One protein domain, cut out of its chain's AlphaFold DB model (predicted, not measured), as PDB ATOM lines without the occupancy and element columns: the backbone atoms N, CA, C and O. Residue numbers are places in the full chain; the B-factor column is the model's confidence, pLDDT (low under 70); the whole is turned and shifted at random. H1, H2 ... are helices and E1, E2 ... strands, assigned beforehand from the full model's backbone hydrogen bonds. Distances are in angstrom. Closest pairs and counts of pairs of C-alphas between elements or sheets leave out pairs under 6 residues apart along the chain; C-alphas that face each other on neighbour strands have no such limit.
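Overview. This is residues 6 to 67 of the 67 residues of an uncharacterized protein of Exiguobacterium profundum (UniProt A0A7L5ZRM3). A three-stranded sheet, E4 E5 E6, has one helix, H1, running along its strands over one face, while a second, small sheet of three short strands, E1 E2 E3, sits on that same side of it, toward one end, and packs on H1 too. The two sheets meet loosely where E3 comes near the end of E5. The printed part has 62 residues with six named strands followed by one named helix; both sheets are antiparallel, in the orders E4 E5 E6 and E1 E2 E3, and the class is mixed, helices and strands. The whole is compact, with a radius of gyration of the C-alphas of 10.6 A, and rounded, spanning 25 by 22 by 20 A.

Along the chain. In the larger sheet, E4 is residues 25 to 31, 15.8 A long, beginning at C-alpha 25 at (83.089, -61.570, 36.767). E5 is residues 34 to 39, 16.3 A, and E6 is residues 44 to 47, 9.9 A. H1, residues 53 to 66, is 20.3 A long and ends at C-alpha 66 at (86.824, -75.303, 35.816). The short strands are E1, residues 6 to 8, E2, residues 11 to 13, and E3, residues 19 to 21; C-alpha 6 stands at (82.069, -67.135, 22.561).

Arrangement. E4, E5 and E6 form a meander, each strand the antiparallel neighbour of the one before. In the hairpin E4 and E5, N 31 and O 34 are 2.8 A apart, within hydrogen-bond range; in the hairpin E5 and E6, N 37 and O 45 are 2.8 A apart. With H1 on one face this sheet makes two layers. H1 has a height over the sheet of 9.8 A, lies over E4 and E5, and runs along the strands, at 8 degrees to E4 on the local plane. The closest C-alphas of H1 and E5 are those of Ala 53 and His 34, 5.5 A apart. E1, E2 and E3 form a second meander of two hairpins, with N 6 and O 13 at 2.8 A and N 12 and O 20 at 2.8 A. H1 is on this sheet too; the closest C-alphas of E1 and H1, those of Leu 7 and Ile 60, are 7.4 A apart. E3 and E4 meet only through their link. Among the pairs that are apart are E1 and E6, and E2 and E5. In H1 every O i to N i+4 pair is within hydrogen-bond range.

Size, cuts and confidence. The two C-alphas farthest apart, those of Met 32 and Gly 67, are 28.3 A from each other. The printed part has no cut, and its six links are tight. The mean pLDDT of the printed part is 88.4; residue 67, the chain's last, is the one residue under 70.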
ATOM      1  N   ARG A   6      81.370 -65.856  22.451       88.12
ATOM      2  CA  ARG A   6      82.069 -67.135  22.561       88.12
ATOM      3  C   ARG A   6      82.638 -67.277  23.959       88.12
ATOM      4  O   ARG A   6      83.342 -66.393  24.443       88.12
ATOM      5  N   LEU A   7      82.333 -68.404  24.586       88.06
ATOM      6  CA  LEU A   7      82.970 -68.828  25.819       88.06
ATOM      7  C   LEU A   7      84.255 -69.573  25.447       88.06
ATOM      8  O   LEU A   7      84.208 -70.582  24.748       88.06
ATOM      9  N   THR A   8      85.394 -69.033  25.858       85.50
ATOM     10  CA  THR A   8      86.717 -69.649  25.718       85.50
ATOM     11  C   THR A   8      87.231 -70.064  27.090       85.50
ATOM     12  O   THR A   8      86.657 -69.684  28.111       85.50
ATOM     13  N   ASP A   9      88.348 -70.787  27.118       80.25
ATOM     14  CA  ASP A   9      89.019 -71.171  28.360       80.25
ATOM     15  C   ASP A   9      89.379 -69.910  29.174       80.25
ATOM     16  O   ASP A   9      90.198 -69.086  28.764       80.25
ATOM     17  N   GLY A  10      88.630 -69.659  30.249       87.38
ATOM     18  CA  GLY A  10      88.820 -68.509  31.137       87.38
ATOM     19  C   GLY A  10      88.270 -67.148  30.676       87.38
ATOM     20  O   GLY A  10      88.429 -66.167  31.408       87.38
ATOM     21  N   ALA A  11      87.605 -67.014  29.520       90.81
ATOM     22  CA  ALA A  11      87.058 -65.713  29.095       90.81
ATOM     23  C   ALA A  11      85.799 -65.794  28.219       90.81
ATOM     24  O   ALA A  11      85.586 -66.739  27.471       90.81
ATOM     25  N   LEU A  12      84.988 -64.740  28.271       91.00
ATOM     26  CA  LEU A  12      83.912 -64.460  27.325       91.00
ATOM     27  C   LEU A  12      84.394 -63.435  26.301       91.00
ATOM     28  O   LEU A  12      84.784 -62.324  26.659       91.00
ATOM     29  N   VAL A  13      84.354 -63.809  25.027       90.38
ATOM     30  CA  VAL A  13      84.769 -62.970  23.901       90.38
ATOM     31  C   VAL A  13      83.535 -62.620  23.080       90.38
ATOM     32  O   VAL A  13      82.883 -63.500  22.521       90.38
ATOM     33  N   GLY A  14      83.195 -61.338  23.039       86.44
ATOM     34  CA  GLY A  14      82.138 -60.799  22.191       86.44
ATOM     35  C   GLY A  14      82.683 -60.301  20.854       86.44
ATOM     36  O   GLY A  14      83.891 -60.238  20.635       86.44
ATOM     37  N   LEU A  15      81.777 -59.909  19.960       80.94
ATOM     38  CA  LEU A  15      82.131 -59.151  18.758       80.94
ATOM     39  C   LEU A  15      82.665 -57.753  19.111       80.94
ATOM     40  O   LEU A  15      82.239 -57.122  20.083       80.94
ATOM     41  N   GLY A  16      83.589 -57.257  18.282       70.94
ATOM     42  CA  GLY A  16      84.403 -56.084  18.610       70.94
ATOM     43  C   GLY A  16      85.420 -56.414  19.704       70.94
ATOM     44  O   GLY A  16      85.492 -57.546  20.163       70.94
ATOM     45  N   ALA A  17      86.222 -55.453  20.155       75.06
ATOM     46  CA  ALA A  17      87.257 -55.667  21.178       75.06
ATOM     47  C   ALA A  17      86.707 -55.992  22.597       75.06
ATOM     48  O   ALA A  17      87.321 -55.656  23.607       75.06
ATOM     49  N   ARG A  18      85.530 -56.623  22.702       83.12
ATOM     50  CA  ARG A  18      84.882 -57.021  23.950       83.12
ATOM     51  C   ARG A  18      85.421 -58.365  24.413       83.12
ATOM     52  O   ARG A  18      85.088 -59.412  23.866       83.12
ATOM     53  N   ARG A  19      86.203 -58.334  25.485       89.69
ATOM     54  CA  ARG A  19      86.660 -59.524  26.200       89.69
ATOM     55  C   ARG A  19      86.436 -59.327  27.691       89.69
ATOM     56  O   ARG A  19      86.830 -58.306  28.242       89.69
ATOM     57  N   VAL A  20      85.830 -60.314  28.340       90.44
ATOM     58  CA  VAL A  20      85.595 -60.328  29.787       90.44
ATOM     59  C   VAL A  20      86.198 -61.606  30.351       90.44
ATOM     60  O   VAL A  20      85.732 -62.700  30.048       90.44
ATOM     61  N   ALA A  21      87.254 -61.486  31.153       92.19
ATOM     62  CA  ALA A  21      87.834 -62.636  31.840       92.19
ATOM     63  C   ALA A  21      86.844 -63.184  32.877       92.19
ATOM     64  O   ALA A  21      86.286 -62.418  33.663       92.19
ATOM     65  N   LEU A  22      86.654 -64.504  32.916       91.81
ATOM     66  CA  LEU A  22      85.711 -65.161  33.826       91.81
ATOM     67  C   LEU A  22      86.040 -64.883  35.302       91.81
ATOM     68  O   LEU A  22      85.140 -64.651  36.109       91.81
ATOM     69  N   SER A  23      87.330 -64.783  35.637       91.06
ATOM     70  CA  SER A  23      87.829 -64.447  36.980       91.06
ATOM     71  C   SER A  23      87.573 -62.990  37.396       91.06
ATOM     72  O   SER A  23      87.705 -62.642  38.575       91.06
ATOM     73  N   GLN A  24      87.235 -62.114  36.443       92.75
ATOM     74  CA  GLN A  24      86.840 -60.726  36.703       92.75
ATOM     75  C   GLN A  24      85.332 -60.581  36.893       92.75
ATOM     76  O   GLN A  24      84.885 -59.522  37.315       92.75
ATOM     77  N   ILE A  25      84.542 -61.614  36.609       93.44
ATOM     78  CA  ILE A  25      83.089 -61.570  36.767       93.44
ATOM     79  C   ILE A  25      82.746 -61.845  38.232       93.44
ATOM     80  O   ILE A  25      83.187 -62.841  38.805       93.44
ATOM     81  N   VAL A  26      81.949 -60.960  38.833       94.56
ATOM     82  CA  VAL A  26      81.428 -61.101  40.204       94.56
ATOM     83  C   VAL A  26      79.975 -61.535  40.233       94.56
ATOM     84  O   VAL A  26      79.516 -62.106  41.216       94.56
ATOM     85  N   THR A  27      79.219 -61.267  39.172       94.25
ATOM     86  CA  THR A  27      77.823 -61.686  39.086       94.25
ATOM     87  C   THR A  27      77.482 -62.079  37.665       94.25
ATOM     88  O   THR A  27      77.706 -61.296  36.743       94.25
ATOM     89  N   VAL A  28      76.874 -63.252  37.519       94.38
ATOM     90  CA  VAL A  28      76.205 -63.714  36.305       94.38
ATOM     91  C   VAL A  28      74.740 -63.917  36.669       94.38
ATOM     92  O   VAL A  28      74.423 -64.666  37.589       94.38
ATOM     93  N   ARG A  29      73.821 -63.223  35.997       93.75
ATOM     94  CA  ARG A  29      72.386 -63.394  36.256       93.75
ATOM     95  C   ARG A  29      71.569 -63.305  34.980       93.75
ATOM     96  O   ARG A  29      71.925 -62.571  34.060       93.75
ATOM     97  N   LYS A  30      70.428 -63.990  34.958       93.75
ATOM     98  CA  LYS A  30      69.405 -63.780  33.932       93.75
ATOM     99  C   LYS A  30      68.646 -62.486  34.236       93.75
ATOM    100  O   LYS A  30      68.207 -62.280  35.363       93.75
ATOM    101  N   LEU A  31      68.473 -61.633  33.233       89.88
ATOM    102  CA  LEU A  31      67.702 -60.395  33.323       89.88
ATOM    103  C   LEU A  31      66.872 -60.226  32.048       89.88
ATOM    104  O   LEU A  31      67.438 -60.071  30.973       89.88
ATOM    105  N   MET A  32      65.540 -60.272  32.159       85.56
ATOM    106  CA  MET A  32      64.602 -60.050  31.039       85.56
ATOM    107  C   MET A  32      64.902 -60.879  29.769       85.56
ATOM    108  O   MET A  32      64.794 -60.386  28.654       85.56
ATOM    109  N   GLY A  33      65.318 -62.143  29.919       85.00
ATOM    110  CA  GLY A  33      65.676 -62.999  28.773       85.00
ATOM    111  C   GLY A  33      67.091 -62.774  28.221       85.00
ATOM    112  O   GLY A  33      67.474 -63.362  27.215       85.00
ATOM    113  N   HIS A  34      67.894 -61.965  28.902       89.94
ATOM    114  CA  HIS A  34      69.305 -61.732  28.621       89.94
ATOM    115  C   HIS A  34      70.170 -62.233  29.771       89.94
ATOM    116  O   HIS A  34      69.667 -62.555  30.849       89.94
ATOM    117  N   VAL A  35      71.481 -62.269  29.551       92.69
ATOM    118  CA  VAL A  35      72.446 -62.507  30.625       92.69
ATOM    119  C   VAL A  35      73.158 -61.208  30.941       92.69
ATOM    120  O   VAL A  35      73.722 -60.561  30.062       92.69
ATOM    121  N   GLN A  36      73.121 -60.823  32.210       94.19
ATOM    122  CA  GLN A  36      73.874 -59.703  32.737       94.19
ATOM    123  C   GLN A  36      75.109 -60.223  33.463       94.19
ATOM    124  O   GLN A  36      75.011 -61.046  34.376       94.19
ATOM    125  N   LEU A  37      76.255 -59.678  33.077       92.38
ATOM    126  CA  LEU A  37      77.538 -59.865  33.729       92.38
ATOM    127  C   LEU A  37      77.920 -58.572  34.432       92.38
ATOM    128  O   LEU A  37      77.775 -57.488  33.864       92.38
ATOM    129  N   VAL A  38      78.427 -58.696  35.649       94.00
ATOM    130  CA  VAL A  38      79.033 -57.587  36.385       94.00
ATOM    131  C   VAL A  38      80.483 -57.944  36.655       94.00
ATOM    132  O   VAL A  38      80.753 -59.039  37.153       94.00
ATOM    133  N   THR A  39      81.407 -57.052  36.309       93.62
ATOM    134  CA  THR A  39      82.836 -57.231  36.590       93.62
ATOM    135  C   THR A  39      83.207 -56.675  37.966       93.62
ATOM    136  O   THR A  39      82.465 -55.885  38.550       93.62
ATOM    137  N   LYS A  40      84.380 -57.054  38.483       94.12
ATOM    138  CA  LYS A  40      84.967 -56.497  39.715       94.12
ATOM    139  C   LYS A  40      85.125 -54.975  39.649       94.12
ATOM    140  O   LYS A  40      84.943 -54.311  40.660       94.12
ATOM    141  N   SER A  41      85.402 -54.436  38.462       91.88
ATOM    142  CA  SER A  41      85.505 -52.995  38.205       91.88
ATOM    143  C   SER A  41      84.149 -52.276  38.183       91.88
ATOM    144  O   SER A  41      84.104 -51.054  38.120       91.88
ATOM    145  N   GLY A  42      83.038 -53.020  38.234       92.44
ATOM    146  CA  GLY A  42      81.682 -52.478  38.180       92.44
ATOM    147  C   GLY A  42      81.094 -52.372  36.771       92.44
ATOM    148  O   GLY A  42      79.934 -51.970  36.639       92.44
ATOM    149  N   ASP A  43      81.831 -52.774  35.728       91.12
ATOM    150  CA  ASP A  43      81.311 -52.808  34.360       91.12
ATOM    151  C   ASP A  43      80.160 -53.796  34.245       91.12
ATOM    152  O   ASP A  43      80.210 -54.925  34.744       91.12
ATOM    153  N   LYS A  44      79.119 -53.370  33.533       92.12
ATOM    154  CA  LYS A  44      77.926 -54.173  33.288       92.12
ATOM    155  C   LYS A  44      77.867 -54.519  31.815       92.12
ATOM    156  O   LYS A  44      77.690 -53.647  30.969       92.12
ATOM    157  N   VAL A  45      77.978 -55.805  31.521       89.69
ATOM    158  CA  VAL A  45      77.906 -56.329  30.159       89.69
ATOM    159  C   VAL A  45      76.618 -57.118  30.017       89.69
ATOM    160  O   VAL A  45      76.320 -57.991  30.829       89.69
ATOM    161  N   LEU A  46      75.843 -56.799  28.985       90.50
ATOM    162  CA  LEU A  46      74.588 -57.478  28.694       90.50
ATOM    163  C   LEU A  46      74.742 -58.320  27.426       90.50
ATOM    164  O   LEU A  46      74.944 -57.782  26.337       90.50
ATOM    165  N   ILE A  47      74.614 -59.636  27.573       88.88
ATOM    166  CA  ILE A  47      74.567 -60.584  26.463       88.88
ATOM    167  C   ILE A  47      73.110 -60.720  26.029       88.88
ATOM    168  O   ILE A  47      72.258 -61.214  26.776       88.88
ATOM    169  N   ARG A  48      72.830 -60.250  24.816       87.06
ATOM    170  CA  ARG A  48      71.497 -60.227  24.208       87.06
ATOM    171  C   ARG A  48      71.362 -61.319  23.150       87.06
ATOM    172  O   ARG A  48      72.354 -61.927  22.765       87.06
ATOM    173  N   TYR A  49      70.133 -61.536  22.681       84.56
ATOM    174  CA  TYR A  49      69.810 -62.487  21.605       84.56
ATOM    175  C   TYR A  49      70.196 -63.944  21.905       84.56
ATOM    176  O   TYR A  49      70.530 -64.709  21.004       84.56
ATOM    177  N   LEU A  50      70.146 -64.333  23.179       82.75
ATOM    178  CA  LEU A  50      70.334 -65.720  23.583       82.75
ATOM    179  C   LEU A  50      69.041 -66.499  23.353       82.75
ATOM    180  O   LEU A  50      67.974 -66.041  23.758       82.75
ATOM    181  N   ALA A  51      69.157 -67.682  22.747       83.62
ATOM    182  CA  ALA A  51      68.038 -68.613  22.624       83.62
ATOM    183  C   ALA A  51      67.544 -69.062  24.010       83.62
ATOM    184  O   ALA A  51      66.345 -69.083  24.264       83.62
ATOM    185  N   ASP A  52      68.480 -69.336  24.925       86.69
ATOM    186  CA  ASP A  52      68.181 -69.628  26.324       86.69
ATOM    187  C   ASP A  52      69.198 -68.949  27.253       86.69
ATOM    188  O   ASP A  52      70.371 -69.320  27.338       86.69
ATOM    189  N   ALA A  53      68.740 -67.919  27.966       89.81
ATOM    190  CA  ALA A  53      69.578 -67.207  28.922       89.81
ATOM    191  C   ALA A  53      69.908 -68.041  30.172       89.81
ATOM    192  O   ALA A  53      70.957 -67.829  30.765       89.81
ATOM    193  N   GLY A  54      69.047 -68.974  30.589       90.25
ATOM    194  CA  GLY A  54      69.306 -69.829  31.751       90.25
ATOM    195  C   GLY A  54      70.432 -70.824  31.476       90.25
ATOM    196  O   GLY A  54      71.376 -70.916  32.260       90.25
ATOM    197  N   ALA A  55      70.383 -71.485  30.319       90.31
ATOM    198  CA  ALA A  55      71.446 -72.369  29.853       90.31
ATOM    199  C   ALA A  55      72.779 -71.617  29.697       90.31
ATOM    200  O   ALA A  55      73.827 -72.124  30.092       90.31
ATOM    201  N   ALA A  56      72.741 -70.379  29.194       90.31
ATOM    202  CA  ALA A  56      73.930 -69.539  29.086       90.31
ATOM    203  C   ALA A  56      74.532 -69.182  30.459       90.31
ATOM    204  O   ALA A  56      75.746 -69.279  30.622       90.31
ATOM    205  N   VAL A  57      73.711 -68.817  31.456       93.00
ATOM    206  CA  VAL A  57      74.194 -68.588  32.834       93.00
ATOM    207  C   VAL A  57      74.879 -69.843  33.369       93.00
ATOM    208  O   VAL A  57      76.010 -69.758  33.838       93.00
ATOM    209  N   ALA A  58      74.227 -71.003  33.251       92.50
ATOM    210  CA  ALA A  58      74.771 -72.266  33.741       92.50
ATOM    211  C   ALA A  58      76.108 -72.624  33.069       92.50
ATOM    212  O   ALA A  58      77.045 -73.028  33.752       92.50
ATOM    213  N   ALA A  59      76.227 -72.422  31.753       90.75
ATOM    214  CA  ALA A  59      77.468 -72.662  31.020       90.75
ATOM    215  C   ALA A  59      78.609 -71.735  31.472       90.75
ATOM    216  O   ALA A  59      79.742 -72.187  31.645       90.75
ATOM    217  N   ILE A  60      78.318 -70.448  31.695       90.62
ATOM    218  CA  ILE A  60      79.308 -69.469  32.165       90.62
ATOM    219  C   ILE A  60      79.764 -69.815  33.583       90.62
ATOM    220  O   ILE A  60      80.964 -69.830  33.847       90.62
ATOM    221  N   GLU A  61      78.835 -70.126  34.488       91.00
ATOM    222  CA  GLU A  61      79.173 -70.518  35.859       91.00
ATOM    223  C   GLU A  61      79.962 -71.834  35.898       91.00
ATOM    224  O   GLU A  61      80.966 -71.929  36.598       91.00
ATOM    225  N   ALA A  62      79.602 -72.827  35.079       90.50
ATOM    226  CA  ALA A  62      80.363 -74.071  34.975       90.50
ATOM    227  C   ALA A  62      81.804 -73.837  34.489       90.50
ATOM    228  O   ALA A  62      82.736 -74.462  34.995       90.50
ATOM    229  N   ALA A  63      82.009 -72.923  33.536       89.19
ATOM    230  CA  ALA A  63      83.346 -72.555  33.076       89.19
ATOM    231  C   ALA A  63      84.149 -71.781  34.133       89.19
ATOM    232  O   ALA A  63      85.364 -71.933  34.190       89.19
ATOM    233  N   ARG A  64      83.489 -71.003  35.005       85.50
ATOM    234  CA  ARG A  64      84.138 -70.319  36.139       85.50
ATOM    235  C   ARG A  64      84.660 -71.274  37.209       85.50
ATOM    236  O   ARG A  64      85.570 -70.899  37.930       85.50
ATOM    237  N   VAL A  65      84.070 -72.462  37.338       82.38
ATOM    238  CA  VAL A  65      84.505 -73.481  38.311       82.38
ATOM    239  C   VAL A  65      85.672 -74.320  37.779       82.38
ATOM    240  O   VAL A  65      86.428 -74.883  38.562       82.38
ATOM    241  N   ARG A  66      85.811 -74.440  36.451       71.62
ATOM    242  CA  ARG A  66      86.824 -75.303  35.816       71.62
ATOM    243  C   ARG A  66      88.197 -74.651  35.629       71.62
ATOM    244  O   ARG A  66      89.141 -75.396  35.388       71.62
ATOM    245  N   GLY A  67      88.300 -73.323  35.693       57.56
ATOM    246  CA  GLY A  67      89.552 -72.565  35.547       57.56
ATOM    247  C   GLY A  67      89.899 -71.796  36.807       57.56
ATOM    248  O   GLY A  67      91.107 -71.583  37.033       57.56
TER     249      GLY A  67